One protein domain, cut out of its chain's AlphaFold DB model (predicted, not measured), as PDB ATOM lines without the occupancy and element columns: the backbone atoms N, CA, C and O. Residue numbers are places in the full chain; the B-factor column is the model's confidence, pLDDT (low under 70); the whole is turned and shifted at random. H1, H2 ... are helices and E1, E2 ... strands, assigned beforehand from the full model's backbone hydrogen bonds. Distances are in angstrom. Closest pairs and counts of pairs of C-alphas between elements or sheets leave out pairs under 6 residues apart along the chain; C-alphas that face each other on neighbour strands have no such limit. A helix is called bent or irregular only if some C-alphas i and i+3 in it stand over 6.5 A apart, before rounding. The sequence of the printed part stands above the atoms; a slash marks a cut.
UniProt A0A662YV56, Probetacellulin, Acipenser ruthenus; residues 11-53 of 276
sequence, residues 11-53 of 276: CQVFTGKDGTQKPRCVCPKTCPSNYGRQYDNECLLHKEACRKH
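Overview. This is residues 11 to 53 of the 276 residues of the protein "Probetacellulin" of Acipenser ruthenus (UniProt A0A662YV56). A two-stranded hairpin, E1 and E2, makes one end of a rod, and a single helix, H1, with a wide loop makes the other. After the hairpin the loop of residues 27 to 41 swings out past the helix and folds back to where H1 begins. The printed part has 43 residues with two named strands and one named helix, in the order E1, E2, H1 along the chain; the sheet has the order E1 - E2 and is antiparallel, and the class is mixed, helices and strands. The whole is only just extended, close to loose, with a radius of gyration of the C-alphas of 14.1 A, and the C-alphas span 43 by 20 by 13 A.

Arrangement. E1, residues 11 to 15, and E2, residues 21 to 26, are antiparallel neighbours and form a hairpin, with an angle of 140 degrees between their N-to-C directions. The C-alphas of Val 13 and Pro 23 face each other at 4.2 A, and those of Cys 11 and Cys 25 face each other at 4.6 A. Across the pair, N 12 and O 24 are within hydrogen-bond range at 2.9 A, as are N 24 and O 12 at 2.8 A. The link between the two strands is tight, with 5 residues. A long link of 15 residues, 27 to 41, leads from E2 to H1, residues 42 to 52. E1 and H1 are apart, with no C-alpha of the one within 8 A of the other. In H1 every O i to N i+4 pair is within hydrogen-bond range.

Along the chain. E1 begins at C-alpha 11, at (306.993, 231.659, 160.663), and measures 13.3 A from first to last C-alpha. E2, the longest strand with 6 residues, measures 15.0 A from C-alpha 21 to C-alpha 26, and C-alpha 26 is at (300.845, 230.170, 161.268). H1 has 11 residues and is not bent; it measures 15.4 A from C-alpha 42 to C-alpha 52 and ends with C-alpha 52 at (290.886, 227.853, 154.276).

Size, cuts and confidence. The two C-alphas farthest apart are those of Asp 18, in the link between the strands, and Gln 38, in the long link, at 43.5 A. The C-alphas of Cys 11 and His 53, the first and last printed residues, are 16.1 A apart. The printed part has no cut. Its mean pLDDT is 77.9, and residues 32 to 39, which lie in the long link, are under 70, the model's low confidence.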
ATOM      1  N   CYS A  11     306.273 232.495 159.709       86.62
ATOM      2  CA  CYS A  11     306.993 231.659 160.663       86.62
ATOM      3  C   CYS A  11     306.928 232.299 162.053       86.62
ATOM      4  O   CYS A  11     307.348 233.442 162.221       86.62
ATOM      5  N   GLN A  12     306.431 231.560 163.042       86.88
ATOM      6  CA  GLN A  12     306.474 231.944 164.451       86.88
ATOM      7  C   GLN A  12     307.124 230.835 165.275       86.88
ATOM      8  O   GLN A  12     306.920 229.649 165.019       86.88
ATOM      9  N   VAL A  13     307.927 231.218 166.265       87.94
ATOM     10  CA  VAL A  13     308.600 230.272 167.160       87.94
ATOM     11  C   VAL A  13     307.685 229.971 168.339       87.94
ATOM     12  O   VAL A  13     307.187 230.885 168.989       87.94
ATOM     13  N   PHE A  14     307.464 228.685 168.609       84.25
ATOM     14  CA  PHE A  14     306.690 228.223 169.756       84.25
ATOM     15  C   PHE A  14     307.596 227.475 170.722       84.25
ATOM     16  O   PHE A  14     308.327 226.569 170.319       84.25
ATOM     17  N   THR A  15     307.507 227.824 171.999       86.94
ATOM     18  CA  THR A  15     308.207 227.120 173.073       86.94
ATOM     19  C   THR A  15     307.344 225.955 173.553       86.94
ATOM     20  O   THR A  15     306.195 226.146 173.957       86.94
ATOM     21  N   GLY A  16     307.866 224.734 173.447       79.88
ATOM     22  CA  GLY A  16     307.250 223.528 173.993       79.88
ATOM     23  C   GLY A  16     307.267 223.518 175.524       79.88
ATOM     24  O   GLY A  16     307.992 224.281 176.158       79.88
ATOM     25  N   LYS A  17     306.467 222.634 176.136       79.38
ATOM     26  CA  LYS A  17     306.408 222.456 177.605       79.38
ATOM     27  C   LYS A  17     307.741 221.997 178.217       79.38
ATOM     28  O   LYS A  17     307.943 222.127 179.413       79.38
ATOM     29  N   ASP A  18     308.619 221.467 177.378       83.06
ATOM     30  CA  ASP A  18     309.981 221.009 177.642       83.06
ATOM     31  C   ASP A  18     311.040 222.117 177.455       83.06
ATOM     32  O   ASP A  18     312.235 221.846 177.524       83.06
ATOM     33  N   GLY A  19     310.628 223.361 177.176       81.50
ATOM     34  CA  GLY A  19     311.532 224.480 176.892       81.50
ATOM     35  C   GLY A  19     312.110 224.477 175.474       81.50
ATOM     36  O   GLY A  19     312.845 225.395 175.112       81.50
ATOM     37  N   THR A  20     311.765 223.495 174.631       83.69
ATOM     38  CA  THR A  20     312.298 223.421 173.266       83.69
ATOM     39  C   THR A  20     311.620 224.438 172.351       83.69
ATOM     40  O   THR A  20     310.395 224.512 172.258       83.69
ATOM     41  N   GLN A  21     312.412 225.242 171.640       85.06
ATOM     42  CA  GLN A  21     311.895 226.185 170.649       85.06
ATOM     43  C   GLN A  21     311.706 225.477 169.306       85.06
ATOM     44  O   GLN A  21     312.669 225.011 168.696       85.06
ATOM     45  N   LYS A  22     310.462 225.403 168.822       84.25
ATOM     46  CA  LYS A  22     310.136 224.836 167.507       84.25
ATOM     47  C   LYS A  22     309.441 225.878 166.628       84.25
ATOM     48  O   LYS A  22     308.393 226.400 167.021       84.25
ATOM     49  N   PRO A  23     309.970 226.177 165.429       86.00
ATOM     50  CA  PRO A  23     309.292 227.055 164.484       86.00
ATOM     51  C   PRO A  23     308.036 226.375 163.925       86.00
ATOM     52  O   PRO A  23     308.054 225.191 163.584       86.00
ATOM     53  N   ARG A  24     306.937 227.125 163.812       87.50
ATOM     54  CA  ARG A  24     305.693 226.698 163.158       87.50
ATOM     55  C   ARG A  24     305.206 227.782 162.203       87.50
ATOM     56  O   ARG A  24     305.305 228.971 162.489       87.50
ATOM     57  N   CYS A  25     304.642 227.361 161.078       87.56
ATOM     58  CA  CYS A  25     303.982 228.264 160.143       87.56
ATOM     59  C   CYS A  25     302.547 228.515 160.610       87.56
ATOM     60  O   CYS A  25     301.793 227.565 160.816       87.56
ATOM     61  N   VAL A  26     302.170 229.780 160.776       88.88
ATOM     62  CA  VAL A  26     300.845 230.170 161.268       88.88
ATOM     63  C   VAL A  26     300.198 231.208 160.367       88.88
ATOM     64  O   VAL A  26     300.872 231.986 159.694       88.88
ATOM     65  N   CYS A  27     298.868 231.212 160.349       87.12
ATOM     66  CA  CYS A  27     298.106 232.188 159.585       87.12
ATOM     67  C   CYS A  27     297.997 233.527 160.329       87.12
ATOM     68  O   CYS A  27     297.805 233.531 161.551       87.12
ATOM     69  N   PRO A  28     298.062 234.662 159.615       83.19
ATOM     70  CA  PRO A  28     297.876 235.980 160.210       83.19
ATOM     71  C   PRO A  28     296.472 236.120 160.822       83.19
ATOM     72  O   PRO A  28     295.463 235.775 160.206       83.19
ATOM     73  N   LYS A  29     296.393 236.632 162.057       81.75
ATOM     74  CA  LYS A  29     295.121 236.816 162.786       81.75
ATOM     75  C   LYS A  29     294.505 238.194 162.561       81.75
ATOM     76  O   LYS A  29     293.284 238.316 162.501       81.75
ATOM     77  N   THR A  30     295.327 239.212 162.356       77.94
ATOM     78  CA  THR A  30     294.917 240.605 162.154       77.94
ATOM     79  C   THR A  30     295.500 241.113 160.844       77.94
ATOM     80  O   THR A  30     296.671 240.882 160.557       77.94
ATOM     81  N   CYS A  31     294.680 241.796 160.055       74.69
ATOM     82  CA  CYS A  31     295.132 242.652 158.963       74.69
ATOM     83  C   CYS A  31     294.552 244.047 159.248       74.69
ATOM     84  O   CYS A  31     293.469 244.113 159.842       74.69
ATOM     85  N   PRO A  32     295.221 245.139 158.852       68.81
ATOM     86  CA  PRO A  32     294.596 246.460 158.824       68.81
ATOM     87  C   PRO A  32     293.313 246.363 157.981       68.81
ATOM     88  O   PRO A  32     293.365 245.851 156.860       68.81
ATOM     89  N   SER A  33     292.160 246.724 158.546       57.25
ATOM     90  CA  SER A  33     290.838 246.473 157.947       57.25
ATOM     91  C   SER A  33     290.185 247.764 157.473       57.25
ATOM     92  O   SER A  33     290.311 248.768 158.167       57.25
ATOM     93  N   ASN A  34     289.445 247.688 156.359       43.91
ATOM     94  CA  ASN A  34     288.379 248.616 155.977       43.91
ATOM     95  C   ASN A  34     287.324 247.856 155.136       43.91
ATOM     96  O   ASN A  34     287.457 247.824 153.927       43.91
ATOM     97  N   TYR A  35     286.295 247.293 155.794       36.53
ATOM     98  CA  TYR A  35     285.027 246.725 155.261       36.53
ATOM     99  C   TYR A  35     285.059 245.784 154.022       36.53
ATOM    100  O   TYR A  35     285.457 246.155 152.933       36.53
ATOM    101  N   GLY A  36     284.494 244.572 154.182       33.75
ATOM    102  CA  GLY A  36     284.856 243.379 153.395       33.75
ATOM    103  C   GLY A  36     284.096 242.961 152.112       33.75
ATOM    104  O   GLY A  36     283.408 243.722 151.447       33.75
ATOM    105  N   ARG A  37     284.272 241.657 151.800       53.12
ATOM    106  CA  ARG A  37     283.881 240.800 150.639       53.12
ATOM    107  C   ARG A  37     284.378 241.162 149.237       53.12
ATOM    108  O   ARG A  37     284.398 240.269 148.394       53.12
ATOM    109  N   GLN A  38     284.935 242.336 149.015       63.91
ATOM    110  CA  GLN A  38     286.153 242.483 148.214       63.91
ATOM    111  C   GLN A  38     287.334 242.283 149.175       63.91
ATOM    112  O   GLN A  38     287.177 242.509 150.373       63.91
ATOM    113  N   TYR A  39     288.489 241.787 148.726       68.25
ATOM    114  CA  TYR A  39     289.650 241.814 149.620       68.25
ATOM    115  C   TYR A  39     290.192 243.240 149.632       68.25
ATOM    116  O   TYR A  39     290.795 243.655 148.648       68.25
ATOM    117  N   ASP A  40     289.988 243.968 150.734       71.62
ATOM    118  CA  ASP A  40     290.418 245.370 150.883       71.62
ATOM    119  C   ASP A  40     291.922 245.522 150.604       71.62
ATOM    120  O   ASP A  40     292.401 246.571 150.182       71.62
ATOM    121  N   ASN A  41     292.685 244.457 150.868       75.12
ATOM    122  CA  ASN A  41     294.109 244.374 150.604       75.12
ATOM    123  C   ASN A  41     294.578 242.918 150.447       75.12
ATOM    124  O   ASN A  41     293.902 241.954 150.824       75.12
ATOM    125  N   GLU A  42     295.797 242.762 149.934       81.25
ATOM    126  CA  GLU A  42     296.435 241.462 149.715       81.25
ATOM    127  C   GLU A  42     296.652 240.669 151.023       81.25
ATOM    128  O   GLU A  42     296.608 239.437 151.010       81.25
ATOM    129  N   CYS A  43     296.794 241.342 152.178       83.75
ATOM    130  CA  CYS A  43     296.871 240.668 153.484       83.75
ATOM    131  C   CYS A  43     295.585 239.897 153.782       83.75
ATOM    132  O   CYS A  43     295.655 238.728 154.159       83.75
ATOM    133  N   LEU A  44     294.412 240.511 153.589       83.81
ATOM    134  CA  LEU A  44     293.122 239.854 153.813       83.81
ATOM    135  C   LEU A  44     292.918 238.665 152.864       83.81
ATOM    136  O   LEU A  44     292.431 237.618 153.301       83.81
ATOM    137  N   LEU A  45     293.361 238.789 151.607       83.62
ATOM    138  CA  LEU A  45     293.345 237.696 150.628       83.62
ATOM    139  C   LEU A  45     294.199 236.515 151.092       83.62
ATOM    140  O   LEU A  45     293.724 235.379 151.161       83.62
ATOM    141  N   HIS A  46     295.448 236.776 151.471       84.81
ATOM    142  CA  HIS A  46     296.367 235.750 151.954       84.81
ATOM    143  C   HIS A  46     295.950 235.157 153.304       84.81
ATOM    144  O   HIS A  46     296.127 233.960 153.531       84.81
ATOM    145  N   LYS A  47     295.333 235.951 154.181       86.38
ATOM    146  CA  LYS A  47     294.766 235.491 155.452       86.38
ATOM    147  C   LYS A  47     293.657 234.462 155.233       86.38
ATOM    148  O   LYS A  47     293.688 233.398 155.854       86.38
ATOM    149  N   GLU A  48     292.700 234.743 154.347       85.31
ATOM    150  CA  GLU A  48     291.631 233.792 154.015       85.31
ATOM    151  C   GLU A  48     292.164 232.554 153.282       85.31
ATOM    152  O   GLU A  48     291.755 231.437 153.609       85.31
ATOM    153  N   ALA A  49     293.118 232.721 152.358       85.94
ATOM    154  CA  ALA A  49     293.789 231.610 151.677       85.94
ATOM    155  C   ALA A  49     294.449 230.651 152.680       85.94
ATOM    156  O   ALA A  49     294.253 229.432 152.622       85.94
ATOM    157  N   CYS A  50     295.164 231.230 153.648       88.12
ATOM    158  CA  CYS A  50     295.835 230.508 154.714       88.12
ATOM    159  C   CYS A  50     294.832 229.763 155.605       88.12
ATOM    160  O   CYS A  50     294.975 228.559 155.813       88.12
ATOM    161  N   ARG A  51     293.779 230.454 156.069       87.31
ATOM    162  CA  ARG A  51     292.749 229.896 156.963       87.31
ATOM    163  C   ARG A  51     291.949 228.763 156.319       87.31
ATOM    164  O   ARG A  51     291.587 227.812 157.001       87.31
ATOM    165  N   LYS A  52     291.657 228.864 155.019       83.06
ATOM    166  CA  LYS A  52     290.886 227.853 154.276       83.06
ATOM    167  C   LYS A  52     291.744 226.736 153.687       83.06
ATOM    168  O   LYS A  52     291.182 225.835 153.070       83.06
ATOM    169  N   HIS A  53     293.070 226.800 153.826       81.75
ATOM    170  CA  HIS A  53     294.007 225.893 153.157       81.75
ATOM    171  C   HIS A  53     293.781 225.810 151.634       81.75
ATOM    172  O   HIS A  53     293.922 224.749 151.029       81.75
TER     173      HIS A  53